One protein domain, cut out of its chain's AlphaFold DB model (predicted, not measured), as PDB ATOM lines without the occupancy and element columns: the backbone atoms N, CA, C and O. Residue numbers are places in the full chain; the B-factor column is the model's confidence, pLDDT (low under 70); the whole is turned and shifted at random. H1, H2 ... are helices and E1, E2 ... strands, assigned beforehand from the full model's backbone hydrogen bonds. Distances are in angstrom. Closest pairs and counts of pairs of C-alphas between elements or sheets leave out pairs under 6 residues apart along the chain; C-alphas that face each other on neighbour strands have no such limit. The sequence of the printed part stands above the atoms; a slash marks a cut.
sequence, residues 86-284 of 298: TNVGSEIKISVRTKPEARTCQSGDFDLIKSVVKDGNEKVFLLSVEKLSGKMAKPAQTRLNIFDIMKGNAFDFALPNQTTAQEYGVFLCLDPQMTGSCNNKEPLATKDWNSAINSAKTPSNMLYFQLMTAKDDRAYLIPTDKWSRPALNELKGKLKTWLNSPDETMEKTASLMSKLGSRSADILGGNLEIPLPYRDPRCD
ATOM      1  N   THR A  86       5.559  23.566  25.449       97.88
ATOM      2  CA  THR A  86       5.616  24.057  24.065       97.88
ATOM      3  C   THR A  86       4.466  25.024  23.832       97.88
ATOM      4  O   THR A  86       3.312  24.671  24.062       97.88
ATOM      5  N   ASN A  87       4.772  26.232  23.364       97.12
ATOM      6  CA  ASN A  87       3.762  27.229  23.017       97.12
ATOM      7  C   ASN A  87       3.005  26.817  21.747       97.12
ATOM      8  O   ASN A  87       3.619  26.534  20.716       97.12
ATOM      9  N   VAL A  88       1.673  26.804  21.809       96.44
ATOM     10  CA  VAL A  88       0.778  26.531  20.677       96.44
ATOM     11  C   VAL A  88      -0.365  27.544  20.701       96.44
ATOM     12  O   VAL A  88      -1.366  27.367  21.389       96.44
ATOM     13  N   GLY A  89      -0.212  28.635  19.946       95.12
ATOM     14  CA  GLY A  89      -1.186  29.728  19.945       95.12
ATOM     15  C   GLY A  89      -1.303  30.381  21.326       95.12
ATOM     16  O   GLY A  89      -0.310  30.844  21.878       95.12
ATOM     17  N   SER A  90      -2.515  30.413  21.882       95.44
ATOM     18  CA  SER A  90      -2.804  30.946  23.223       95.44
ATOM     19  C   SER A  90      -2.672  29.908  24.342       95.44
ATOM     20  O   SER A  90      -3.117  30.149  25.464       95.44
ATOM     21  N   GLU A  91      -2.126  28.733  24.042       96.94
ATOM     22  CA  GLU A  91      -2.006  27.619  24.974       96.94
ATOM     23  C   GLU A  91      -0.548  27.185  25.120       96.94
ATOM     24  O   GLU A  91       0.273  27.343  24.214       96.94
ATOM     25  N   ILE A  92      -0.238  26.593  26.266       97.50
ATOM     26  CA  ILE A  92       0.973  25.807  26.469       97.50
ATOM     27  C   ILE A  92       0.612  24.330  26.457       97.50
ATOM     28  O   ILE A  92      -0.395  23.920  27.032       97.50
ATOM     29  N   LYS A  93       1.446  23.513  25.821       98.19
ATOM     30  CA  LYS A  93       1.353  22.057  25.896       98.19
ATOM     31  C   LYS A  93       2.355  21.518  26.895       98.19
ATOM     32  O   LYS A  93       3.534  21.859  26.815       98.19
ATOM     33  N   ILE A  94       1.883  20.650  27.779       98.25
ATOM     34  CA  ILE A  94       2.714  19.802  28.635       98.25
ATOM     35  C   ILE A  94       2.491  18.343  28.263       98.25
ATOM     36  O   ILE A  94       1.388  17.981  27.860       98.25
ATOM     37  N   SER A  95       3.510  17.506  28.442       98.19
ATOM     38  CA  SER A  95       3.397  16.071  28.197       98.19
ATOM     39  C   SER A  95       3.411  15.303  29.514       98.19
ATOM     40  O   SER A  95       4.313  15.485  30.337       98.19
ATOM     41  N   VAL A  96       2.397  14.468  29.736       98.44
ATOM     42  CA  VAL A  96       2.226  13.673  30.958       98.44
ATOM     43  C   VAL A  96       2.156  12.198  30.588       98.44
ATOM     44  O   VAL A  96       1.449  11.821  29.654       98.44
ATOM     45  N   ARG A  97       2.858  11.348  31.339       97.81
ATOM     46  CA  ARG A  97       2.808   9.893  31.170       97.81
ATOM     47  C   ARG A  97       2.710   9.161  32.493       97.81
ATOM     48  O   ARG A  97       3.181   9.644  33.518       97.81
ATOM     49  N   THR A  98       2.153   7.960  32.460       97.75
ATOM     50  CA  THR A  98       2.237   7.018  33.577       97.75
ATOM     51  C   THR A  98       3.536   6.227  33.503       97.75
ATOM     52  O   THR A  98       4.076   5.987  32.424       97.75
ATOM     53  N   LYS A  99       4.047   5.802  34.655       97.38
ATOM     54  CA  LYS A  99       5.243   4.971  34.747       97.38
ATOM     55  C   LYS A  99       5.034   3.872  35.782       97.38
ATOM     56  O   LYS A  99       5.160   4.136  36.977       97.38
ATOM     57  N   PRO A 100       4.705   2.649  35.345       96.12
ATOM     58  CA  PRO A 100       4.721   1.496  36.229       96.12
ATOM     59  C   PRO A 100       6.129   1.269  36.800       96.12
ATOM     60  O   PRO A 100       7.098   1.185  36.046       96.12
ATOM     61  N   GLU A 101       6.259   1.163  38.124       95.50
ATOM     62  CA  GLU A 101       7.552   0.971  38.801       95.50
ATOM     63  C   GLU A 101       7.534  -0.255  39.718       95.50
ATOM     64  O   GLU A 101       6.745  -0.325  40.659       95.50
ATOM     65  N   ALA A 102       8.439  -1.209  39.490       94.62
ATOM     66  CA  ALA A 102       8.539  -2.388  40.343       94.62
ATOM     67  C   ALA A 102       8.964  -2.004  41.769       94.62
ATOM     68  O   ALA A 102       9.911  -1.240  41.974       94.62
ATOM     69  N   ARG A 103       8.303  -2.594  42.764       91.19
ATOM     70  CA  ARG A 103       8.662  -2.522  44.179       91.19
ATOM     71  C   ARG A 103       8.850  -3.907  44.760       91.19
ATOM     72  O   ARG A 103       8.077  -4.829  44.498       91.19
ATOM     73  N   THR A 104       9.865  -4.034  45.607       91.31
ATOM     74  CA  THR A 104      10.182  -5.285  46.290       91.31
ATOM     75  C   THR A 104       9.040  -5.688  47.220       91.31
ATOM     76  O   THR A 104       8.888  -5.143  48.308       91.31
ATOM     77  N   CYS A 105       8.255  -6.664  46.775       87.62
ATOM     78  CA  CYS A 105       7.268  -7.422  47.548       87.62
ATOM     79  C   CYS A 105       6.211  -6.573  48.264       87.62
ATOM     80  O   CYS A 105       5.680  -6.972  49.298       87.62
ATOM     81  N   GLN A 106       5.890  -5.415  47.696       88.62
ATOM     82  CA  GLN A 106       4.847  -4.520  48.176       88.62
ATOM     83  C   GLN A 106       3.905  -4.211  47.024       88.62
ATOM     84  O   GLN A 106       4.367  -3.814  45.953       88.62
ATOM     85  N   SER A 107       2.606  -4.382  47.255       87.75
ATOM     86  CA  SER A 107       1.596  -3.931  46.304       87.75
ATOM     87  C   SER A 107       1.611  -2.408  46.197       87.75
ATOM     88  O   SER A 107       1.893  -1.712  47.176       87.75
ATOM     89  N   GLY A 108       1.297  -1.891  45.016       89.31
ATOM     90  CA  GLY A 108       1.204  -0.456  44.771       89.31
ATOM     91  C   GLY A 108       0.001  -0.063  43.921       89.31
ATOM     92  O   GLY A 108      -0.861  -0.884  43.606       89.31
ATOM     93  N   ASP A 109      -0.049   1.217  43.556       90.94
ATOM     94  CA  ASP A 109      -1.171   1.829  42.841       90.94
ATOM     95  C   ASP A 109      -1.498   1.107  41.522       90.94
ATOM     96  O   ASP A 109      -2.664   0.974  41.159       90.94
ATOM     97  N   PHE A 110      -0.494   0.590  40.806       94.00
ATOM     98  CA  PHE A 110      -0.730  -0.133  39.556       94.00
ATOM     99  C   PHE A 110      -1.374  -1.510  39.778       94.00
ATOM    100  O   PHE A 110      -2.199  -1.929  38.965       94.00
ATOM    101  N   ASP A 111      -1.066  -2.199  40.884       91.38
ATOM    102  CA  ASP A 111      -1.729  -3.467  41.228       91.38
ATOM    103  C   ASP A 111      -3.221  -3.243  41.502       91.38
ATOM    104  O   ASP A 111      -4.064  -4.021  41.050       91.38
ATOM    105  N   LEU A 112      -3.554  -2.135  42.175       88.38
ATOM    106  CA  LEU A 112      -4.937  -1.712  42.374       88.38
ATOM    107  C   LEU A 112      -5.628  -1.437  41.037       88.38
ATOM    108  O   LEU A 112      -6.690  -2.001  40.777       88.38
ATOM    109  N   ILE A 113      -5.024  -0.604  40.183       91.81
ATOM    110  CA  ILE A 113      -5.549  -0.289  38.844       91.81
ATOM    111  C   ILE A 113      -5.818  -1.586  38.073       91.81
ATOM    112  O   ILE A 113      -6.881  -1.732  37.480       91.81
ATOM    113  N   LYS A 114      -4.909  -2.564  38.125       92.38
ATOM    114  CA  LYS A 114      -5.104  -3.867  37.482       92.38
ATOM    115  C   LYS A 114      -6.282  -4.647  38.080       92.38
ATOM    116  O   LYS A 114      -7.030  -5.263  37.332       92.38
ATOM    117  N   SER A 115      -6.452  -4.622  39.400       88.38
ATOM    118  CA  SER A 115      -7.485  -5.405  40.099       88.38
ATOM    119  C   SER A 115      -8.924  -4.919  39.883       88.38
ATOM    120  O   SER A 115      -9.852  -5.715  39.978       88.38
ATOM    121  N   VAL A 116      -9.124  -3.633  39.573       87.38
ATOM    122  CA  VAL A 116     -10.462  -3.048  39.342       87.38
ATOM    123  C   VAL A 116     -10.935  -3.173  37.889       87.38
ATOM    124  O   VAL A 116     -12.092  -2.879  37.585       87.38
ATOM    125  N   VAL A 117     -10.055  -3.598  36.981       89.56
ATOM    126  CA  VAL A 117     -10.335  -3.713  35.545       89.56
ATOM    127  C   VAL A 117     -10.877  -5.102  35.234       89.56
ATOM    128  O   VAL A 117     -10.190  -6.101  35.429       89.56
ATOM    129  N   LYS A 118     -12.105  -5.162  34.708       87.62
ATOM    130  CA  LYS A 118     -12.729  -6.416  34.252       87.62
ATOM    131  C   LYS A 118     -12.319  -6.775  32.824       87.62
ATOM    132  O   LYS A 118     -12.017  -7.931  32.551       87.62
ATOM    133  N   ASP A 119     -12.282  -5.780  31.938       92.44
ATOM    134  CA  ASP A 119     -11.814  -5.898  30.554       92.44
ATOM    135  C   ASP A 119     -10.675  -4.901  30.311       92.44
ATOM    136  O   ASP A 119     -10.835  -3.690  30.472       92.44
ATOM    137  N   GLY A 120      -9.514  -5.409  29.897       93.38
ATOM    138  CA  GLY A 120      -8.332  -4.590  29.643       93.38
ATOM    139  C   GLY A 120      -8.485  -3.581  28.501       93.38
ATOM    140  O   GLY A 120      -7.721  -2.619  28.435       93.38
ATOM    141  N   ASN A 121      -9.458  -3.758  27.606       96.31
ATOM    142  CA  ASN A 121      -9.699  -2.818  26.510       96.31
ATOM    143  C   ASN A 121     -10.594  -1.639  26.912       96.31
ATOM    144  O   ASN A 121     -10.630  -0.629  26.202       96.31
ATOM    145  N   GLU A 122     -11.295  -1.742  28.043       95.69
ATOM    146  CA  GLU A 122     -12.245  -0.732  28.487       95.69
ATOM    147  C   GLU A 122     -11.522   0.553  28.923       95.69
ATOM    148  O   GLU A 122     -10.611   0.547  29.756       95.69
ATOM    149  N   LYS A 123     -11.942   1.695  28.366       96.50
ATOM    150  CA  LYS A 123     -11.371   3.015  28.673       96.50
ATOM    151  C   LYS A 123     -12.015   3.641  29.914       96.50
ATOM    152  O   LYS A 123     -12.633   4.709  29.840       96.50
ATOM    153  N   VAL A 124     -11.893   2.939  31.037       95.88
ATOM    154  CA  VAL A 124     -12.485   3.329  32.328       95.88
ATOM    155  C   VAL A 124     -11.649   4.325  33.110       95.88
ATOM    156  O   VAL A 124     -12.152   4.871  34.083       95.88
ATOM    157  N   PHE A 125     -10.397   4.578  32.733       97.38
ATOM    158  CA  PHE A 125      -9.556   5.541  33.436       97.38
ATOM    159  C   PHE A 125      -9.572   6.894  32.738       97.38
ATOM    160  O   PHE A 125      -9.641   6.987  31.510       97.38
ATOM    161  N   LEU A 126      -9.461   7.947  33.535       98.00
ATOM    162  CA  LEU A 126      -9.322   9.317  33.069       98.00
ATOM    163  C   LEU A 126      -8.027   9.896  33.632       98.00
ATOM    164  O   LEU A 126      -7.851   9.939  34.850       98.00
ATOM    165  N   LEU A 127      -7.137  10.323  32.739       98.50
ATOM    166  CA  LEU A 127      -5.988  11.161  33.065       98.50
ATOM    167  C   LEU A 127      -6.341  12.593  32.670       98.50
ATOM    168  O   LEU A 127      -6.654  12.852  31.505       98.50
ATOM    169  N   SER A 128      -6.321  13.510  33.629       98.19
ATOM    170  CA  SER A 128      -6.739  14.893  33.410       98.19
ATOM    171  C   SER A 128      -5.818  15.903  34.080       98.19
ATOM    172  O   SER A 128      -5.168  15.630  35.087       98.19
ATOM    173  N   VAL A 129      -5.792  17.099  33.498       98.00
ATOM    174  CA  VAL A 129      -5.206  18.306  34.063       98.00
ATOM    175  C   VAL A 129      -6.334  19.318  34.238       98.00
ATOM    176  O   VAL A 129      -6.940  19.782  33.268       98.00
ATOM    177  N   GLU A 130      -6.654  19.620  35.491       97.38
ATOM    178  CA  GLU A 130      -7.827  20.409  35.880       97.38
ATOM    179  C   GLU A 130      -7.422  21.571  36.778       97.38
ATOM    180  O   GLU A 130      -6.553  21.415  37.633       97.38
ATOM    181  N   LYS A 131      -8.067  22.734  36.624       95.75
ATOM    182  CA  LYS A 131      -7.867  23.844  37.563       95.75
ATOM    183  C   LYS A 131      -8.328  23.454  38.967       95.75
ATOM    184  O   LYS A 131      -9.372  22.818  39.139       95.75
ATOM    185  N   LEU A 132      -7.561  23.859  39.973       93.88
ATOM    186  CA  LEU A 132      -7.926  23.641  41.374       93.88
ATOM    187  C   LEU A 132      -8.849  24.721  41.916       93.88
ATOM    188  O   LEU A 132      -9.712  24.385  42.728       93.88
ATOM    189  N   SER A 133      -8.681  25.947  41.424       87.56
ATOM    190  CA  SER A 133      -9.459  27.132  41.766       87.56
ATOM    191  C   SER A 133     -10.058  27.768  40.499       87.56
ATOM    192  O   SER A 133      -9.509  27.679  39.395       87.56
ATOM    193  N   GLY A 134     -11.223  28.403  40.643       83.81
ATOM    194  CA  GLY A 134     -11.923  29.052  39.534       83.81
ATOM    195  C   GLY A 134     -12.534  28.087  38.506       83.81
ATOM    196  O   GLY A 134     -12.542  26.867  38.661       83.81
ATOM    197  N   LYS A 135     -13.106  28.651  37.436       78.94
ATOM    198  CA  LYS A 135     -13.738  27.875  36.359       78.94
ATOM    199  C   LYS A 135     -12.751  27.658  35.209       78.94
ATOM    200  O   LYS A 135     -12.129  28.601  34.724       78.94
ATOM    201  N   MET A 136     -12.645  26.418  34.740       81.38
ATOM    202  CA  MET A 136     -12.056  26.076  33.444       81.38
ATOM    203  C   MET A 136     -13.194  25.677  32.507       81.38
ATOM    204  O   MET A 136     -14.072  24.921  32.915       81.38
ATOM    205  N   ALA A 137     -13.195  26.180  31.270       77.25
ATOM    206  CA  ALA A 137     -14.266  25.883  30.316       77.25
ATOM    207  C   ALA A 137     -14.385  24.375  30.030       77.25
ATOM    208  O   ALA A 137     -15.490  23.854  29.901       77.25
ATOM    209  N   LYS A 138     -13.249  23.670  29.967       86.06
ATOM    210  CA  LYS A 138     -13.186  22.216  29.821       86.06
ATOM    211  C   LYS A 138     -11.859  21.680  30.373       86.06
ATOM    212  O   LYS A 138     -10.829  22.229  29.995       86.06
ATOM    213  N   PRO A 139     -11.858  20.630  31.212       88.88
ATOM    214  CA  PRO A 139     -10.645  19.904  31.585       88.88
ATOM    215  C   PRO A 139      -9.838  19.440  30.372       88.88
ATOM    216  O   PRO A 139     -10.407  18.904  29.415       88.88
ATOM    217  N   ALA A 140      -8.514  19.579  30.431       95.44
ATOM    218  CA  ALA A 140      -7.640  18.886  29.494       95.44
ATOM    219  C   ALA A 140      -7.569  17.423  29.946       95.44
ATOM    220  O   ALA A 140      -7.143  17.144  31.062       95.44
ATOM    221  N   GLN A 141      -8.046  16.484  29.131       97.25
ATOM    222  CA  GLN A 141      -8.241  15.105  29.578       97.25
ATOM    223  C   GLN A 141      -8.059  14.084  28.459       97.25
ATOM    224  O   GLN A 141      -8.363  14.358  27.298       97.25
ATOM    225  N   THR A 142      -7.642  12.878  28.831       98.00
ATOM    226  CA  THR A 142      -7.570  11.710  27.953       98.00
ATOM    227  C   THR A 142      -8.101  10.474  28.673       98.00
ATOM    228  O   THR A 142      -7.888  10.289  29.873       98.00
ATOM    229  N   ARG A 143      -8.821   9.626  27.936       97.88
ATOM    230  CA  ARG A 143      -9.325   8.353  28.457       97.88
ATOM    231  C   ARG A 143      -8.339   7.239  28.165       97.88
ATOM    232  O   ARG A 143      -7.934   7.068  27.014       97.88
ATOM    233  N   LEU A 144      -8.042   6.462  29.194       98.00
ATOM    234  CA  LEU A 144      -7.044   5.404  29.176       98.00
ATOM    235  C   LEU A 144      -7.698   4.061  29.491       98.00
ATOM    236  O   LEU A 144      -8.617   3.978  30.312       98.00
ATOM    237  N   ASN A 145      -7.197   3.004  28.865       97.31
ATOM    238  CA  ASN A 145      -7.385   1.636  29.343       97.31
ATOM    239  C   ASN A 145      -6.140   1.160  30.121       97.31
ATOM    240  O   ASN A 145      -5.153   1.891  30.245       97.31
ATOM    241  N   ILE A 146      -6.162  -0.064  30.663       96.75
ATOM    242  CA  ILE A 146      -5.018  -0.588  31.435       96.75
ATOM    243  C   ILE A 146      -3.746  -0.706  30.582       96.75
ATOM    244  O   ILE A 146      -2.643  -0.494  31.088       96.75
ATOM    245  N   PHE A 147      -3.875  -1.008  29.286       97.38
ATOM    246  CA  PHE A 147      -2.727  -1.137  28.390       97.38
ATOM    247  C   PHE A 147      -2.047   0.208  28.132       97.38
ATOM    248  O   PHE A 147      -0.819   0.252  28.079       97.38
ATOM    249  N   ASP A 148      -2.812   1.294  28.010       97.75
ATOM    250  CA  ASP A 148      -2.274   2.651  27.885       97.75
ATOM    251  C   ASP A 148      -1.449   3.023  29.125       97.75
ATOM    252  O   ASP A 148      -0.326   3.518  29.000       97.75
ATOM    253  N   ILE A 149      -1.974   2.705  30.316       97.25
ATOM    254  CA  ILE A 149      -1.297   2.945  31.597       97.25
ATOM    255  C   ILE A 149      -0.010   2.117  31.699       97.25
ATOM    256  O   ILE A 149       1.029   2.642  32.103       97.25
ATOM    257  N   MET A 150      -0.070   0.836  31.323       96.44
ATOM    258  CA  MET A 150       1.065  -0.089  31.383       96.44
ATOM    259  C   MET A 150       2.184   0.294  30.410       96.44
ATOM    260  O   MET A 150       3.358   0.204  30.757       96.44
ATOM    261  N   LYS A 151       1.831   0.720  29.190       96.94
ATOM    262  CA  LYS A 151       2.802   1.160  28.178       96.94
ATOM    263  C   LYS A 151       3.479   2.478  28.552       96.94
ATOM    264  O   LYS A 151       4.572   2.742  28.064       96.94
ATOM    265  N   GLY A 152       2.840   3.295  29.393       95.75
ATOM    266  CA  GLY A 152       3.374   4.595  29.792       95.75
ATOM    267  C   GLY A 152       3.468   5.572  28.623       95.75
ATOM    268  O   GLY A 152       4.446   6.316  28.505       95.75
ATOM    269  N   ASN A 153       2.472   5.539  27.731       94.94
ATOM    270  CA  ASN A 153       2.376   6.486  26.623       94.94
ATOM    271  C   ASN A 153       2.338   7.922  27.170       94.94
ATOM    272  O   ASN A 153       1.729   8.184  28.208       94.94
ATOM    273  N   ALA A 154       2.991   8.843  26.465       97.19
ATOM    274  CA  ALA A 154       2.923  10.263  26.779       97.19
ATOM    275  C   ALA A 154       1.711  10.903  26.100       97.19
ATOM    276  O   ALA A 154       1.396  10.597  24.948       97.19
ATOM    277  N   PHE A 155       1.032  11.780  26.831       98.00
ATOM    278  CA  PHE A 155      -0.158  12.487  26.382       98.00
ATOM    279  C   PHE A 155       0.047  13.984  26.557       98.00
ATOM    280  O   PHE A 155       0.423  14.442  27.637       98.00
ATOM    281  N   ASP A 156      -0.240  14.737  25.500       98.00
ATOM    282  CA  ASP A 156      -0.113  16.185  25.523       98.00
ATOM    283  C   ASP A 156      -1.411  16.837  26.001       98.00
ATOM    284  O   ASP A 156      -2.493  16.591  25.462       98.00
ATOM    285  N   PHE A 157      -1.292  17.718  26.989       98.06
ATOM    286  CA  PHE A 157      -2.388  18.501  27.543       98.06
ATOM    287  C   PHE A 157      -2.163  19.968  27.219       98.06
ATOM    288  O   PHE A 157      -1.129  20.535  27.575       98.06
ATOM    289  N   ALA A 158      -3.137  20.577  26.547       97.38
ATOM    290  CA  ALA A 158      -3.138  22.003  26.271       97.38
ATOM    291  C   ALA A 158      -3.769  22.762  27.445       97.38
ATOM    292  O   ALA A 158      -4.875  22.442  27.886       97.38
ATOM    293  N   LEU A 159      -3.047  23.751  27.961       96.88
ATOM    294  CA  LEU A 159      -3.463  24.608  29.062       96.88
ATOM    295  C   LEU A 159      -3.475  26.060  28.584       96.88
ATOM    296  O   LEU A 159      -2.556  26.459  27.869       96.88
ATOM    297  N   PRO A 160      -4.458  26.880  28.993       95.56
ATOM    298  CA  PRO A 160      -4.453  28.303  28.682       95.56
ATOM    299  C   PRO A 160      -3.150  28.967  29.135       95.56
ATOM    300  O   PRO A 160      -2.782  28.867  30.304       95.56
ATOM    301  N   ASN A 161      -2.478  29.674  28.228       95.00
ATOM    302  CA  ASN A 161      -1.335  30.503  28.587       95.00
ATOM    303  C   ASN A 161      -1.858  31.793  29.234       95.00
ATOM    304  O   ASN A 161      -2.690  32.492  28.654       95.00
ATOM    305  N   GLN A 162      -1.431  32.073  30.462       93.38
ATOM    306  CA  GLN A 162      -1.882  33.213  31.258       93.38
ATOM    307  C   GLN A 162      -0.675  33.886  31.914       93.38
ATOM    308  O   GLN A 162       0.288  33.226  32.306       93.38
ATOM    309  N   THR A 163      -0.744  35.209  32.053       91.38
ATOM    310  CA  THR A 163       0.275  36.004  32.760       91.38
ATOM    311  C   THR A 163       0.151  35.874  34.279       91.38
ATOM    312  O   THR A 163       1.122  36.011  35.023       91.38
ATOM    313  N   THR A 164      -1.058  35.596  34.768       91.94
ATOM    314  CA  THR A 164      -1.297  35.245  36.166       91.94
ATOM    315  C   THR A 164      -1.063  33.758  36.362       91.94
ATOM    316  O   THR A 164      -1.398  32.951  35.493       91.94
ATOM    317  N   ALA A 165      -0.488  33.393  37.510       92.44
ATOM    318  CA  ALA A 165      -0.277  31.992  37.837       92.44
ATOM    319  C   ALA A 165      -1.622  31.262  37.864       92.44
ATOM    320  O   ALA A 165      -2.637  31.856  38.188       92.44
ATOM    321  N   GLN A 166      -1.671  29.994  37.500       95.00
ATOM    322  CA  GLN A 166      -2.893  29.199  37.551       95.00
ATOM    323  C   GLN A 166      -2.558  27.861  38.190       95.00
ATOM    324  O   GLN A 166      -1.606  27.195  37.779       95.00
ATOM    325  N   GLU A 167      -3.337  27.462  39.193       95.38
ATOM    326  CA  GLU A 167      -3.127  26.203  39.894       95.38
ATOM    327  C   GLU A 167      -3.883  25.072  39.210       95.38
ATOM    328  O   GLU A 167      -5.106  25.115  39.041       95.38
ATOM    329  N   TYR A 168      -3.144  24.026  38.863       97.44
ATOM    330  CA  TYR A 168      -3.668  22.830  38.232       97.44
ATOM    331  C   TYR A 168      -3.371  21.602  39.088       97.44
ATOM    332  O   TYR A 168      -2.329  21.491  39.732       97.44
ATOM    333  N   GLY A 169      -4.291  20.649  39.057       97.12
ATOM    334  CA  GLY A 169      -4.065  19.291  39.505       97.12
ATOM    335  C   GLY A 169      -3.913  18.369  38.307       97.12
ATOM    336  O   GLY A 169      -4.689  18.458  37.355       97.12
ATOM    337  N   VAL A 170      -2.929  17.481  38.370       97.94
ATOM    338  CA  VAL A 170      -2.803  16.332  37.474       97.94
ATOM    339  C   VAL A 170      -3.398  15.128  38.192       97.94
ATOM    340  O   VAL A 170      -2.945  14.762  39.278       97.94
ATOM    341  N   PHE A 171      -4.429  14.535  37.603       97.75
ATOM    342  CA  PHE A 171      -5.245  13.504  38.229       97.75
ATOM    343  C   PHE A 171      -5.265  12.228  37.396       97.75
ATOM    344  O   PHE A 171      -5.369  12.284  36.174       97.75
ATOM    345  N   LEU A 172      -5.269  11.081  38.073       97.94
ATOM    346  CA  LEU A 172      -5.688   9.803  37.495       97.94
ATOM    347  C   LEU A 172      -6.868   9.288  38.315       97.94
ATOM    348  O   LEU A 172      -6.770   9.187  39.540       97.94
ATOM    349  N   CYS A 173      -7.984   8.967  37.669       96.94
ATOM    350  CA  CYS A 173      -9.165   8.451  38.353       96.94
ATOM    351  C   CYS A 173      -9.884   7.355  37.561       96.94
ATOM    352  O   CYS A 173      -9.719   7.231  36.347       96.94
ATOM    353  N   LEU A 174     -10.712   6.578  38.260       95.44
ATOM    354  CA  LEU A 174     -11.718   5.711  37.650       95.44
ATOM    355  C   LEU A 174     -12.916   6.556  37.223       95.44
ATOM    356  O   LEU A 174     -13.513   7.257  38.039       95.44
ATOM    357  N   ASP A 175     -13.276   6.492  35.948       95.69
ATOM    358  CA  ASP A 175     -14.391   7.195  35.318       95.69
ATOM    359  C   ASP A 175     -15.258   6.307  34.400       95.69
ATOM    360  O   ASP A 175     -15.446   6.627  33.217       95.69
ATOM    361  N   PRO A 176     -15.838   5.214  34.936       93.25
ATOM    362  CA  PRO A 176     -16.706   4.324  34.160       93.25
ATOM    363  C   PRO A 176     -17.999   5.019  33.702       93.25
ATOM    364  O   PRO A 176     -18.538   4.707  32.648       93.25
ATOM    365  N   GLN A 177     -18.486   6.000  34.472       93.62
ATOM    366  CA  GLN A 177     -19.712   6.760  34.178       93.62
ATOM    367  C   GLN A 177     -19.497   7.934  33.219       93.62
ATOM    368  O   GLN A 177     -20.423   8.682  32.922       93.62
ATOM    369  N   MET A 178     -18.270   8.103  32.748       94.25
ATOM    370  CA  MET A 178     -17.880   9.135  31.810       94.25
ATOM    371  C   MET A 178     -18.125  10.588  32.250       94.25
ATOM    372  O   MET A 178     -18.479  11.433  31.429       94.25
ATOM    373  N   THR A 179     -17.901  10.911  33.525       94.19
ATOM    374  CA  THR A 179     -18.147  12.258  34.063       94.19
ATOM    375  C   THR A 179     -17.181  13.310  33.516       94.19
ATOM    376  O   THR A 179     -17.508  14.493  33.533       94.19
ATOM    377  N   GLY A 180     -15.996  12.909  33.035       94.81
ATOM    378  CA  GLY A 180     -15.037  13.828  32.407       94.81
ATOM    379  C   GLY A 180     -14.393  14.835  33.369       94.81
ATOM    380  O   GLY A 180     -14.058  15.946  32.967       94.81
ATOM    381  N   SER A 181     -14.279  14.479  34.648       94.44
ATOM    382  CA  SER A 181     -13.548  15.250  35.658       94.44
ATOM    383  C   SER A 181     -13.186  14.337  36.823       94.44
ATOM    384  O   SER A 181     -14.038  13.594  37.314       94.44
ATOM    385  N   CYS A 182     -11.934  14.398  37.268       96.50
ATOM    386  CA  CYS A 182     -11.440  13.708  38.453       96.50
ATOM    387  C   CYS A 182     -11.515  14.583  39.711       96.50
ATOM    388  O   CYS A 182     -11.645  14.045  40.806       96.50
ATOM    389  N   ASN A 183     -11.465  15.912  39.576       93.81
ATOM    390  CA  ASN A 183     -11.345  16.856  40.696       93.81
ATOM    391  C   ASN A 183     -12.510  16.792  41.705       93.81
ATOM    392  O   ASN A 183     -12.332  17.129  42.871       93.81
ATOM    393  N   ASN A 184     -13.689  16.341  41.265       92.31
ATOM    394  CA  ASN A 184     -14.886  16.201  42.104       92.31
ATOM    395  C   ASN A 184     -15.084  14.780  42.659       92.31
ATOM    396  O   ASN A 184     -16.129  14.488  43.239       92.31
ATOM    397  N   LYS A 185     -14.132  13.868  42.431       95.19
ATOM    398  CA  LYS A 185     -14.236  12.475  42.875       95.19
ATOM    399  C   LYS A 185     -13.592  12.291  44.237       95.19
ATOM    400  O   LYS A 185     -12.543  12.867  44.520       95.19
ATOM    401  N   GLU A 186     -14.176  11.415  45.044       94.31
ATOM    402  CA  GLU A 186     -13.573  11.041  46.320       94.31
ATOM    403  C   GLU A 186     -12.255  10.280  46.089       94.31
ATOM    404  O   GLU A 186     -12.221   9.335  45.286       94.31
ATOM    405  N   PRO A 187     -11.165  10.647  46.783       94.19
ATOM    406  CA  PRO A 187      -9.910   9.912  46.725       94.19
ATOM    407  C   PRO A 187     -10.046   8.528  47.358       94.19
ATOM    408  O   PRO A 187     -10.611   8.373  48.441       94.19
ATOM    409  N   LEU A 188      -9.501   7.519  46.683       91.94
ATOM    410  CA  LEU A 188      -9.486   6.141  47.155       91.94
ATOM    411  C   LEU A 188      -8.261   5.906  48.043       91.94
ATOM    412  O   LEU A 188      -7.147   5.719  47.550       91.94
ATOM    413  N   ALA A 189      -8.465   5.906  49.358       87.94
ATOM    414  CA  ALA A 189      -7.385   5.664  50.305       87.94
ATOM    415  C   ALA A 189      -6.895   4.209  50.258       87.94
ATOM    416  O   ALA A 189      -7.681   3.284  50.061       87.94
ATOM    417  N   THR A 190      -5.600   3.995  50.517       81.12
ATOM    418  CA  THR A 190      -4.950   2.669  50.458       81.12
ATOM    419  C   THR A 190      -5.625   1.607  51.319       81.12
ATOM    420  O   THR A 190      -5.741   0.453  50.918       81.12
ATOM    421  N   LYS A 191      -6.137   1.998  52.487       83.25
ATOM    422  CA  LYS A 191      -6.871   1.099  53.390       83.25
ATOM    423  C   LYS A 191      -8.207   0.601  52.815       83.25
ATOM    424  O   LYS A 191      -8.674  -0.458  53.215       83.25
ATOM    425  N   ASP A 192      -8.797   1.343  51.879       85.94
ATOM    426  CA  ASP A 192     -10.132   1.077  51.330       85.94
ATOM    427  C   ASP A 192     -10.068   0.290  50.007       85.94
ATOM    428  O   ASP A 192     -11.098  -0.048  49.422       85.94
ATOM    429  N   TRP A 193      -8.860  -0.048  49.539       83.69
ATOM    430  CA  TRP A 193      -8.617  -0.738  48.269       83.69
ATOM    431  C   TRP A 193      -9.355  -2.072  48.162       83.69
ATOM    432  O   TRP A 193     -10.076  -2.299  47.193       83.69
ATOM    433  N   ASN A 194      -9.239  -2.934  49.174       81.81
ATOM    434  CA  ASN A 194      -9.883  -4.250  49.156       81.81
ATOM    435  C   ASN A 194     -11.411  -4.139  49.079       81.81
ATOM    436  O   ASN A 194     -12.056  -4.907  48.367       81.81
ATOM    437  N   SER A 195     -11.992  -3.171  49.784       82.44
ATOM    438  CA  SER A 195     -13.434  -2.925  49.754       82.44
ATOM    439  C   SER A 195     -13.885  -2.412  48.385       82.44
ATOM    440  O   SER A 195     -14.925  -2.836  47.890       82.44
ATOM    441  N   ALA A 196     -13.088  -1.548  47.750       79.69
ATOM    442  CA  ALA A 196     -13.377  -0.985  46.432       79.69
ATOM    443  C   ALA A 196     -13.284  -2.019  45.295       79.69
ATOM    444  O   ALA A 196     -14.067  -1.966  44.350       79.69
ATOM    445  N   ILE A 197     -12.362  -2.981  45.388       78.56
ATOM    446  CA  ILE A 197     -12.226  -4.073  44.407       78.56
ATOM    447  C   ILE A 197     -13.423  -5.027  44.484       78.56
ATOM    448  O   ILE A 197     -13.947  -5.462  43.462       78.56
ATOM    449  N   ASN A 198     -13.867  -5.339  45.701       80.00
ATOM    450  CA  ASN A 198     -14.923  -6.322  45.938       80.00
ATOM    451  C   ASN A 198     -16.341  -5.727  45.885       80.00
ATOM    452  O   ASN A 198     -17.320  -6.459  46.036       80.00
ATOM    453  N   SER A 199     -16.491  -4.413  45.696       78.12
ATOM    454  CA  SER A 199     -17.811  -3.789  45.668       78.12
ATOM    455  C   SER A 199     -18.560  -4.095  44.370       78.12
ATOM    456  O   SER A 199     -18.014  -3.982  43.275       78.12
ATOM    457  N   ALA A 200     -19.859  -4.392  44.479       72.31
ATOM    458  CA  ALA A 200     -20.722  -4.645  43.321       72.31
ATOM    459  C   ALA A 200     -20.842  -3.435  42.369       72.31
ATOM    460  O   ALA A 200     -21.113  -3.602  41.179       72.31
ATOM    461  N   LYS A 201     -20.633  -2.215  42.881       75.94
ATOM    462  CA  LYS A 201     -20.635  -0.973  42.103       75.94
ATOM    463  C   LYS A 201     -19.203  -0.596  41.734       75.94
ATOM    464  O   LYS A 201     -18.372  -0.487  42.626       75.94
ATOM    465  N   THR A 202     -18.930  -0.338  40.455       69.75
ATOM    466  CA  THR A 202     -17.603   0.137  40.038       69.75
ATOM    467  C   THR A 202     -17.320   1.501  40.683       69.75
ATOM    468  O   THR A 202     -18.098   2.441  40.466       69.75
ATOM    469  N   PRO A 203     -16.247   1.629  41.480       79.06
ATOM    470  CA  PRO A 203     -15.901   2.885  42.132       79.06
ATOM    471  C   PRO A 203     -15.620   3.989  41.101       79.06
ATOM    472  O   PRO A 203     -14.984   3.753  40.077       79.06
ATOM    473  N   SER A 204     -16.094   5.208  41.371       89.06
ATOM    474  CA  SER A 204     -15.754   6.420  40.606       89.06
ATOM    475  C   SER A 204     -14.886   7.294  41.500       89.06
ATOM    476  O   SER A 204     -15.346   8.272  42.089       89.06
ATOM    477  N   ASN A 205     -13.640   6.864  41.678       94.19
ATOM    478  CA  ASN A 205     -12.734   7.418  42.672       94.19
ATOM    479  C   ASN A 205     -11.443   7.940  42.045       94.19
ATOM    480  O   ASN A 205     -10.987   7.453  41.007       94.19
ATOM    481  N   MET A 206     -10.842   8.920  42.711       95.75
ATOM    482  CA  MET A 206      -9.521   9.441  42.380       95.75
ATOM    483  C   MET A 206      -8.439   8.498  42.916       95.75
ATOM    484  O   MET A 206      -8.494   8.078  44.070       95.75
ATOM    485  N   LEU A 207      -7.472   8.160  42.066       94.75
ATOM    486  CA  LEU A 207      -6.372   7.239  42.375       94.75
ATOM    487  C   LEU A 207      -5.039   7.969  42.557       94.75
ATOM    488  O   LEU A 207      -4.160   7.483  43.259       94.75
ATOM    489  N   TYR A 208      -4.887   9.125  41.910       95.88
ATOM    490  CA  TYR A 208      -3.660   9.908  41.919       95.88
ATOM    491  C   TYR A 208      -3.958  11.403  41.882       95.88
ATOM    492  O   TYR A 208      -4.900  11.833  41.210       95.88
ATOM    493  N   PHE A 209      -3.102  12.182  42.543       96.25
ATOM    494  CA  PHE A 209      -3.107  13.636  42.495       96.25
ATOM    495  C   PHE A 209      -1.683  14.194  42.548       96.25
ATOM    496  O   PHE A 209      -0.870  13.764  43.365       96.25
ATOM    497  N   GLN A 210      -1.421  15.210  41.733       96.31
ATOM    498  CA  GLN A 210      -0.200  16.001  41.780       96.31
ATOM    499  C   GLN A 210      -0.507  17.479  41.527       96.31
ATOM    500  O   GLN A 210      -1.158  17.823  40.543       96.31
ATOM    501  N   LEU A 211       0.008  18.357  42.391       95.88
ATOM    502  CA  LEU A 211      -0.113  19.806  42.248       95.88
ATOM    503  C   LEU A 211       0.904  20.363  41.234       95.88
ATOM    504  O   LEU A 211       2.084  19.998  41.250       95.88
ATOM    505  N   MET A 212       0.447  21.289  40.397       96.06
ATOM    506  CA  MET A 212       1.229  22.036  39.413       96.06
ATOM    507  C   MET A 212       0.766  23.499  39.382       96.06
ATOM    508  O   MET A 212      -0.398  23.799  39.643       96.06
ATOM    509  N   THR A 213       1.661  24.413  39.018       95.62
ATOM    510  CA  THR A 213       1.312  25.797  38.665       95.62
ATOM    511  C   THR A 213       1.785  26.108  37.249       95.62
ATOM    512  O   THR A 213       2.826  25.603  36.828       95.62
ATOM    513  N   ALA A 214       1.032  26.911  36.502       95.50
ATOM    514  CA  ALA A 214       1.454  27.415  35.199       95.50
ATOM    515  C   ALA A 214       1.339  28.939  35.137       95.50
ATOM    516  O   ALA A 214       0.356  29.507  35.608       95.50
ATOM    517  N   LYS A 215       2.358  29.592  34.577       93.50
ATOM    518  CA  LYS A 215       2.469  31.050  34.476       93.50
ATOM    519  C   LYS A 215       3.470  31.421  33.388       93.50
ATOM    520  O   LYS A 215       4.518  30.784  33.317       93.50
ATOM    521  N   ASP A 216       3.177  32.474  32.624       93.00
ATOM    522  CA  ASP A 216       4.118  33.105  31.690       93.00
ATOM    523  C   ASP A 216       4.784  32.070  30.768       93.00
ATOM    524  O   ASP A 216       5.997  31.956  30.784       93.00
ATOM    525  N   ASP A 217       3.995  31.278  30.034       95.62
ATOM    526  CA  ASP A 217       4.436  30.181  29.152       95.62
ATOM    527  C   ASP A 217       5.110  28.945  29.784       95.62
ATOM    528  O   ASP A 217       5.443  27.977  29.089       95.62
ATOM    529  N   ARG A 218       5.229  28.917  31.113       95.69
ATOM    530  CA  ARG A 218       5.908  27.846  31.848       95.69
ATOM    531  C   ARG A 218       4.960  27.082  32.745       95.69
ATOM    532  O   ARG A 218       3.955  27.610  33.223       95.69
ATOM    533  N   ALA A 219       5.324  25.837  33.016       96.56
ATOM    534  CA  ALA A 219       4.652  24.990  33.984       96.56
ATOM    535  C   ALA A 219       5.670  24.458  34.990       96.56
ATOM    536  O   ALA A 219       6.793  24.105  34.637       96.56
ATOM    537  N   TYR A 220       5.266  24.389  36.253       95.19
ATOM    538  CA  TYR A 220       6.113  23.963  37.353       95.19
ATOM    539  C   TYR A 220       5.397  22.921  38.194       95.19
ATOM    540  O   TYR A 220       4.280  23.120  38.674       95.19
ATOM    541  N   LEU A 221       6.090  21.816  38.411       95.06
ATOM    542  CA  LEU A 221       5.715  20.787  39.353       95.06
ATOM    543  C   LEU A 221       5.987  21.272  40.778       95.06
ATOM    544  O   LEU A 221       7.122  21.632  41.108       95.06
ATOM    545  N   ILE A 222       4.957  21.226  41.623       91.94
ATOM    546  CA  ILE A 222       5.074  21.527  43.049       91.94
ATOM    547  C   ILE A 222       5.189  20.187  43.790       91.94
ATOM    548  O   ILE A 222       4.213  19.443  43.833       91.94
ATOM    549  N   PRO A 223       6.359  19.824  44.341       83.19
ATOM    550  CA  PRO A 223       6.601  18.476  44.859       83.19
ATOM    551  C   PRO A 223       5.728  18.178  46.076       83.19
ATOM    552  O   PRO A 223       5.863  18.851  47.089       83.19
ATOM    553  N   THR A 224       4.890  17.145  46.017       78.69
ATOM    554  CA  THR A 224       3.906  16.814  47.066       78.69
ATOM    555  C   THR A 224       4.418  15.821  48.117       78.69
ATOM    556  O   THR A 224       3.659  15.344  48.962       78.69
ATOM    557  N   ASP A 225       5.713  15.498  48.104       74.38
ATOM    558  CA  ASP A 225       6.280  14.492  48.999       74.38
ATOM    559  C   ASP A 225       6.294  14.959  50.466       74.38
ATOM    560  O   ASP A 225       6.936  15.948  50.824       74.38
ATOM    561  N   LYS A 226       5.659  14.168  51.344       61.19
ATOM    562  CA  LYS A 226       5.735  14.267  52.820       61.19
ATOM    563  C   LYS A 226       5.310  15.620  53.397       61.19
ATOM    564  O   LYS A 226       5.993  16.215  54.231       61.19
ATOM    565  N   TRP A 227       4.135  16.081  52.999       69.94
ATOM    566  CA  TRP A 227       3.551  17.317  53.501       69.94
ATOM    567  C   TRP A 227       2.812  17.104  54.826       69.94
ATOM    568  O   TRP A 227       1.605  16.886  54.876       69.94
ATOM    569  N   SER A 228       3.550  17.179  55.934       70.00
ATOM    570  CA  SER A 228       2.938  17.424  57.243       70.00
ATOM    571  C   SER A 228       2.263  18.808  57.248       70.00
ATOM    572  O   SER A 228       2.656  19.699  56.492       70.00
ATOM    573  N   ARG A 229       1.259  19.032  58.112       73.38
ATOM    574  CA  ARG A 229       0.621  20.362  58.264       73.38
ATOM    575  C   ARG A 229       1.640  21.513  58.431       73.38
ATOM    576  O   ARG A 229       1.459  22.537  57.780       73.38
ATOM    577  N   PRO A 230       2.725  21.372  59.223       77.75
ATOM    578  CA  PRO A 230       3.775  22.391  59.288       77.75
ATOM    579  C   PRO A 230       4.478  22.653  57.949       77.75
ATOM    580  O   PRO A 230       4.642  23.811  57.573       77.75
ATOM    581  N   ALA A 231       4.836  21.602  57.204       78.56
ATOM    582  CA  ALA A 231       5.493  21.739  55.901       78.56
ATOM    583  C   ALA A 231       4.588  22.440  54.873       78.56
ATOM    584  O   ALA A 231       5.057  23.265  54.092       78.56
ATOM    585  N   LEU A 232       3.280  22.167  54.917       76.81
ATOM    586  CA  LEU A 232       2.276  22.858  54.104       76.81
ATOM    587  C   LEU A 232       2.221  24.353  54.409       76.81
ATOM    588  O   LEU A 232       2.193  25.157  53.483       76.81
ATOM    589  N   ASN A 233       2.220  24.727  55.690       79.69
ATOM    590  CA  ASN A 233       2.184  26.130  56.104       79.69
ATOM    591  C   ASN A 233       3.456  26.881  55.693       79.69
ATOM    592  O   ASN A 233       3.376  28.016  55.222       79.69
ATOM    593  N   GLU A 234       4.622  26.245  55.828       82.31
ATOM    594  CA  GLU A 234       5.888  26.809  55.359       82.31
ATOM    595  C   GLU A 234       5.865  27.011  53.839       82.31
ATOM    596  O   GLU A 234       6.175  28.097  53.343       82.31
ATOM    597  N   LEU A 235       5.441  25.991  53.091       81.50
ATOM    598  CA  LEU A 235       5.385  26.056  51.637       81.50
ATOM    599  C   LEU A 235       4.361  27.087  51.148       81.50
ATOM    600  O   LEU A 235       4.652  27.845  50.228       81.50
ATOM    601  N   LYS A 236       3.202  27.181  51.803       85.56
ATOM    602  CA  LYS A 236       2.170  28.190  51.534       85.56
ATOM    603  C   LYS A 236       2.743  29.608  51.580       85.56
ATOM    604  O   LYS A 236       2.499  30.392  50.665       85.56
ATOM    605  N   GLY A 237       3.533  29.929  52.608       82.00
ATOM    606  CA  GLY A 237       4.197  31.230  52.721       82.00
ATOM    607  C   GLY A 237       5.164  31.493  51.566       82.00
ATOM    608  O   GLY A 237       5.165  32.583  50.994       82.00
ATOM    609  N   LYS A 238       5.936  30.476  51.170       82.88
ATOM    610  CA  LYS A 238       6.932  30.602  50.098       82.88
ATOM    611  C   LYS A 238       6.347  30.599  48.681       82.88
ATOM    612  O   LYS A 238       6.978  31.123  47.766       82.88
ATOM    613  N   LEU A 239       5.159  30.025  48.489       85.69
ATOM    614  CA  LEU A 239       4.465  29.951  47.199       85.69
ATOM    615  C   LEU A 239       3.443  31.072  46.982       85.69
ATOM    616  O   LEU A 239       2.787  31.096  45.946       85.69
ATOM    617  N   LYS A 240       3.316  32.031  47.906       84.69
ATOM    618  CA  LYS A 240       2.327  33.117  47.809       84.69
ATOM    619  C   LYS A 240       2.435  33.944  46.519       84.69
ATOM    620  O   LYS A 240       1.438  34.479  46.059       84.69
ATOM    621  N   THR A 241       3.625  34.054  45.930       82.56
ATOM    622  CA  THR A 241       3.850  34.758  44.651       82.56
ATOM    623  C   THR A 241       3.657  33.870  43.416       82.56
ATOM    624  O   THR A 241       3.629  34.374  42.294       82.56
ATOM    625  N   TRP A 242       3.531  32.556  43.619       84.25
ATOM    626  CA  TRP A 242       3.429  31.521  42.586       84.25
ATOM    627  C   TRP A 242       2.027  30.917  42.466       84.25
ATOM    628  O   TRP A 242       1.769  30.159  41.531       84.25
ATOM    629  N   LEU A 243       1.146  31.233  43.415       89.50
ATOM    630  CA  LEU A 243      -0.243  30.795  43.481       89.50
ATOM    631  C   LEU A 243      -1.125  32.040  43.622       89.50
ATOM    632  O   LEU A 243      -0.828  32.922  44.426       89.50
ATOM    633  N   ASN A 244      -2.213  32.100  42.866       91.31
ATOM    634  CA  ASN A 244      -3.269  33.094  43.035       91.31
ATOM    635  C   ASN A 244      -4.052  32.866  44.334       91.31
ATOM    636  O   ASN A 244      -4.379  33.826  45.028       91.31
ATOM    637  N   SER A 245      -4.333  31.602  44.660       91.31
ATOM    638  CA  SER A 245      -5.134  31.193  45.819       91.31
ATOM    639  C   SER A 245      -4.359  30.184  46.678       91.31
ATOM    640  O   SER A 245      -4.738  29.009  46.740       91.31
ATOM    641  N   PRO A 246      -3.253  30.600  47.334       90.50
ATOM    642  CA  PRO A 246      -2.372  29.689  48.065       90.50
ATOM    643  C   PRO A 246      -3.095  28.958  49.199       90.50
ATOM    644  O   PRO A 246      -2.870  27.772  49.400       90.50
ATOM    645  N   ASP A 247      -3.983  29.638  49.921       90.38
ATOM    646  CA  ASP A 247      -4.724  29.080  51.054       90.38
ATOM    647  C   ASP A 247      -5.615  27.906  50.627       90.38
ATOM    648  O   ASP A 247      -5.410  26.780  51.080       90.38
ATOM    649  N   GLU A 248      -6.536  28.161  49.695       91.75
ATOM    650  CA  GLU A 248      -7.475  27.171  49.155       91.75
ATOM    651  C   GLU A 248      -6.739  26.009  48.471       91.75
ATOM    652  O   GLU A 248      -7.031  24.835  48.716       91.75
ATOM    653  N   THR A 249      -5.733  26.323  47.648       92.12
ATOM    654  CA  THR A 249      -4.958  25.320  46.905       92.12
ATOM    655  C   THR A 249      -4.215  24.380  47.847       92.12
ATOM    656  O   THR A 249      -4.218  23.160  47.644       92.12
ATOM    657  N   MET A 250      -3.577  24.928  48.881       89.69
ATOM    658  CA  MET A 250      -2.788  24.143  49.827       89.69
ATOM    659  C   MET A 250      -3.674  23.324  50.761       89.69
ATOM    660  O   MET A 250      -3.340  22.173  51.036       89.69
ATOM    661  N   GLU A 251      -4.817  23.854  51.198       90.12
ATOM    662  CA  GLU A 251      -5.791  23.098  51.990       90.12
ATOM    663  C   GLU A 251      -6.369  21.921  51.198       90.12
ATOM    664  O   GLU A 251      -6.364  20.779  51.671       90.12
ATOM    665  N   LYS A 252      -6.787  22.165  49.950       91.81
ATOM    666  CA  LYS A 252      -7.282  21.114  49.057       91.81
ATOM    667  C   LYS A 252      -6.216  20.060  48.785       91.81
ATOM    668  O   LYS A 252      -6.491  18.867  48.899       91.81
ATOM    669  N   THR A 253      -4.991  20.487  48.490       91.44
ATOM    670  CA  THR A 253      -3.867  19.569  48.276       91.44
ATOM    671  C   THR A 253      -3.589  18.729  49.521       91.44
ATOM    672  O   THR A 253      -3.447  17.513  49.415       91.44
ATOM    673  N   ALA A 254      -3.560  19.343  50.704       89.19
ATOM    674  CA  ALA A 254      -3.364  18.640  51.968       89.19
ATOM    675  C   ALA A 254      -4.450  17.585  52.209       89.19
ATOM    676  O   ALA A 254      -4.146  16.454  52.586       89.19
ATOM    677  N   SER A 255      -5.711  17.942  51.952       90.50
ATOM    678  CA  SER A 255      -6.850  17.032  52.072       90.50
ATOM    679  C   SER A 255      -6.699  15.826  51.142       90.50
ATOM    680  O   SER A 255      -6.755  14.686  51.609       90.50
ATOM    681  N   LEU A 256      -6.406  16.057  49.857       92.19
ATOM    682  CA  LEU A 256      -6.208  14.989  48.875       92.19
ATOM    683  C   LEU A 256      -5.016  14.095  49.236       92.19
ATOM    684  O   LEU A 256      -5.170  12.880  49.287       92.19
ATOM    685  N   MET A 257      -3.859  14.674  49.560       88.81
ATOM    686  CA  MET A 257      -2.638  13.921  49.887       88.81
ATOM    687  C   MET A 257      -2.706  13.196  51.232       88.81
ATOM    688  O   MET A 257      -2.010  12.210  51.429       88.81
ATOM    689  N   SER A 258      -3.551  13.639  52.166       87.88
ATOM    690  CA  SER A 258      -3.772  12.900  53.417       87.88
ATOM    691  C   SER A 258      -4.553  11.600  53.210       87.88
ATOM    692  O   SER A 258      -4.429  10.670  54.006       87.88
ATOM    693  N   LYS A 259      -5.365  11.541  52.147       90.50
ATOM    694  CA  LYS A 259      -6.184  10.379  51.791       90.50
ATOM    695  C   LYS A 259      -5.483   9.503  50.751       90.50
ATOM    696  O   LYS A 259      -5.525   8.281  50.853       90.50
ATOM    697  N   LEU A 260      -4.836  10.122  49.766       88.00
ATOM    698  CA  LEU A 260      -4.097   9.445  48.707       88.00
ATOM    699  C   LEU A 260      -2.700   9.052  49.197       88.00
ATOM    700  O   LEU A 260      -1.920   9.899  49.611       88.00
ATOM    701  N   GLY A 261      -2.353   7.771  49.076       80.81
ATOM    702  CA  GLY A 261      -0.994   7.271  49.329       80.81
ATOM    703  C   GLY A 261      -0.014   7.495  48.169       80.81
ATOM    704  O   GLY A 261       1.048   6.874  48.140       80.81
ATOM    705  N   SER A 262      -0.386   8.325  47.191       83.06
ATOM    706  CA  SER A 262       0.354   8.524  45.946       83.06
ATOM    707  C   SER A 262       1.705   9.205  46.175       83.06
ATOM    708  O   SER A 262       1.863  10.055  47.050       83.06
ATOM    709  N   ARG A 263       2.691   8.860  45.346       89.75
ATOM    710  CA  ARG A 263       4.003   9.526  45.337       89.75
ATOM    711  C   ARG A 263       3.975  10.768  44.453       89.75
ATOM    712  O   ARG A 263       3.238  10.792  43.466       89.75
ATOM    713  N   SER A 264       4.835  11.748  44.732       92.00
ATOM    714  CA  SER A 264       4.981  12.880  43.818       92.00
ATOM    715  C   SER A 264       5.461  12.415  42.441       92.00
ATOM    716  O   SER A 264       6.227  11.454  42.318       92.00
ATOM    717  N   ALA A 265       4.968  13.089  41.404       95.62
ATOM    718  CA  ALA A 265       5.407  12.886  40.034       95.62
ATOM    719  C   ALA A 265       6.898  13.210  39.889       95.62
ATOM    720  O   ALA A 265       7.472  13.927  40.709       95.62
ATOM    721  N   ASP A 266       7.525  12.728  38.824       95.19
ATOM    722  CA  ASP A 266       8.891  13.103  38.455       95.19
ATOM    723  C   ASP A 266       8.925  13.819  37.100       95.19
ATOM    724  O   ASP A 266       7.919  13.871  36.395       95.19
ATOM    725  N   ILE A 267      10.068  14.399  36.734       95.62
ATOM    726  CA  ILE A 267      10.276  14.993  35.412       95.62
ATOM    727  C   ILE A 267      11.445  14.283  34.737       95.62
ATOM    728  O   ILE A 267      12.598  14.466  35.124       95.62
ATOM    729  N   LEU A 268      11.154  13.499  33.696       94.50
ATOM    730  CA  LEU A 268      12.163  12.753  32.942       94.50
ATOM    731  C   LEU A 268      11.967  12.936  31.437       94.50
ATOM    732  O   LEU A 268      10.878  12.752  30.892       94.50
ATOM    733  N   GLY A 269      13.042  13.324  30.747       91.06
ATOM    734  CA  GLY A 269      12.992  13.612  29.309       91.06
ATOM    735  C   GLY A 269      12.050  14.769  28.947       91.06
ATOM    736  O   GLY A 269      11.584  14.842  27.816       91.06
ATOM    737  N   GLY A 270      11.746  15.650  29.907       90.75
ATOM    738  CA  GLY A 270      10.792  16.752  29.754       90.75
ATOM    739  C   GLY A 270       9.324  16.377  29.986       90.75
ATOM    740  O   GLY A 270       8.492  17.277  30.014       90.75
ATOM    741  N   ASN A 271       9.005  15.096  30.193       95.56
ATOM    742  CA  ASN A 271       7.649  14.649  30.509       95.56
ATOM    743  C   ASN A 271       7.425  14.650  32.018       95.56
ATOM    744  O   ASN A 271       8.326  14.283  32.776       95.56
ATOM    745  N   LEU A 272       6.207  14.977  32.437       97.56
ATOM    746  CA  LEU A 272       5.741  14.722  33.792       97.56
ATOM    747  C   LEU A 272       5.390  13.232  33.932       97.56
ATOM    748  O   LEU A 272       4.490  12.734  33.257       97.56
ATOM    749  N   GLU A 273       6.097  12.514  34.797       97.88
ATOM    750  CA  GLU A 273       5.903  11.084  35.036       97.88
ATOM    751  C   GLU A 273       5.094  10.839  36.302       97.88
ATOM    752  O   GLU A 273       5.526  11.189  37.396       97.88
ATOM    753  N   ILE A 274       3.952  10.175  36.161       97.25
ATOM    754  CA  ILE A 274       3.130   9.695  37.269       97.25
ATOM    755  C   ILE A 274       3.631   8.299  37.662       97.25
ATOM    756  O   ILE A 274       3.383   7.344  36.914       97.25
ATOM    757  N   PRO A 275       4.333   8.141  38.798       96.50
ATOM    758  CA  PRO A 275       4.807   6.838  39.236       96.50
ATOM    759  C   PRO A 275       3.632   5.988  39.721       96.50
ATOM    760  O   PRO A 275       2.882   6.395  40.604       96.50
ATOM    761  N   LEU A 276       3.513   4.779  39.184       96.12
ATOM    762  CA  LEU A 276       2.502   3.802  39.572       96.12
ATOM    763  C   LEU A 276       3.210   2.535  40.070       96.12
ATOM    764  O   LEU A 276       3.567   1.668  39.270       96.12
ATOM    765  N   PRO A 277       3.499   2.426  41.375       94.62
ATOM    766  CA  PRO A 277       4.222   1.276  41.891       94.62
ATOM    767  C   PRO A 277       3.436  -0.030  41.702       94.62
ATOM    768  O   PRO A 277       2.210  -0.030  41.800       94.62
ATOM    769  N   TYR A 278       4.144  -1.136  41.479       94.69
ATOM    770  CA  TYR A 278       3.585  -2.491  41.450       94.69
ATOM    771  C   TYR A 278       4.482  -3.495  42.169       94.69
ATOM    772  O   TYR A 278       5.699  -3.308  42.252       94.69
ATOM    773  N   ARG A 279       3.901  -4.591  42.655       93.31
ATOM    774  CA  ARG A 279       4.638  -5.703  43.264       93.31
ATOM    775  C   ARG A 279       5.497  -6.414  42.221       93.31
ATOM    776  O   ARG A 279       4.989  -6.940  41.236       93.31
ATOM    777  N   ASP A 280       6.803  -6.485  42.467       93.75
ATOM    778  CA  ASP A 280       7.734  -7.220  41.608       93.75
ATOM    779  C   ASP A 280       7.318  -8.709  41.481       93.75
ATOM    780  O   ASP A 280       7.231  -9.394  42.506       93.75
ATOM    781  N   PRO A 281       7.109  -9.243  40.256       90.12
ATOM    782  CA  PRO A 281       6.715 -10.638  40.032       90.12
ATOM    783  C   PRO A 281       7.672 -11.671  40.643       90.12
ATOM    784  O   PRO A 281       7.279 -12.795  40.950       90.12
ATOM    785  N   ARG A 282       8.942 -11.307  40.870       90.81
ATOM    786  CA  ARG A 282       9.939 -12.191  41.499       90.81
ATOM    787  C   ARG A 282       9.616 -12.518  42.958       90.81
ATOM    788  O   ARG A 282      10.172 -13.471  43.502       90.81
ATOM    789  N   CYS A 283       8.728 -11.761  43.597       86.31
ATOM    790  CA  CYS A 283       8.300 -12.010  44.971       86.31
ATOM    791  C   CYS A 283       7.414 -13.248  45.126       86.31
ATOM    792  O   CYS A 283       7.333 -13.788  46.226       86.31
ATOM    793  N   ASP A 284       6.805 -13.734  44.043       77.62
ATOM    794  CA  ASP A 284       5.912 -14.897  44.086       77.62
ATOM    795  C   ASP A 284       6.677 -16.224  43.924       77.62
ATOM    796  O   ASP A 284       6.189 -17.286  44.300       77.62
TER     797      ASP A 284
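What this domain is: This is residues 86 to 284 of the 298 residues of an uncharacterized protein of Proteobacteria bacterium (UniProt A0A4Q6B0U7). Two strongly twisted sheets face each other as a sandwich: one, of E4, E3, E6, E7 and E8, is curled like part of a barrel, and the other branches at the long strand E2, with E1, E5, E10 and E9. The helical hairpin H4 and H5 lies outside, H5 covering part of the curled sheet, while H1, H2 and H3 gather toward one end. The 199 printed residues include five named helices and ten named strands, in the order E1 E2 H1 E3 E4 H2 E5 E6 H3 E7 E8 H4 H5 E9 E10. The curled sheet runs E4 E3 E6 E7 E8, all antiparallel; the branched one is mixed. The class is mixed, helices and strands, and the whole is compact, with a radius of gyration of the C-alphas of 16.6 A and spans of 50 by 39 by 33 A.

How they stand to each other: E1, residues 86 to 88, and E2, residues 91 to 103, form a hairpin, N 88 and O 91 being 2.8 A apart, within hydrogen-bond range, as are the N and O pairs below. H1 is residues 109 to 116. E3, residues 125 to 131, and E4, residues 140 to 144, form a hairpin (N 127 and O 142, 3.0 A). H2, residues 146 to 151, is on the branched sheet, closest to E2 at the C-alphas of Ile 149 and Thr 98, 5.7 A. E5, residues 154 to 160, is antiparallel to E2 (N 94 and O 157, 3.0 A). E6, residues 166 to 174, is antiparallel to E3 (N 128 and O 171, 3.0 A). H3, residues 190 to 198, touches H1, closest at the C-alphas of Ile 197 and Val 116, 5.5 A. E7, residues 206 to 215, is antiparallel to E6 (N 210 and O 170, 2.9 A) and forms a hairpin with E8, residues 218 to 221 (N 213 and O 220, 2.9 A). H4, residues 229 to 238, touches H5, residues 246 to 259, at a shallow tilt of 31 degrees, opposite ways; the closest C-alphas are those of Lys 236 and Pro 246, 5.9 A. H5 is on one face of the curled sheet, two layers, at a height of 9.8 A. E9, residues 266 to 268, forms a hairpin with E10, residues 271 to 279 (N 266 and O 273, 2.9 A), and E10 is parallel to E2 (N 99 and O 274, 2.8 A). H1 stands up from the branched sheet. Every O i to N i+4 pair is within range in H1, H2, H4 and H5, and 3 of 5 in H3.

Where its parts are: E1 begins at C-alpha 86 (5.616, 24.057, 24.065) and E10 ends at C-alpha 279 (4.638, -5.703, 43.264). From first to last C-alpha E2 measures 37.3 A and H5 20.0 A.

The domain as a whole: The C-alphas farthest apart, of Thr 163 and Asp 284, are 52.4 A apart. The printed part has no cut; the link E6 to H3 is long. Residues 202, 226 and 227 have pLDDT under 70.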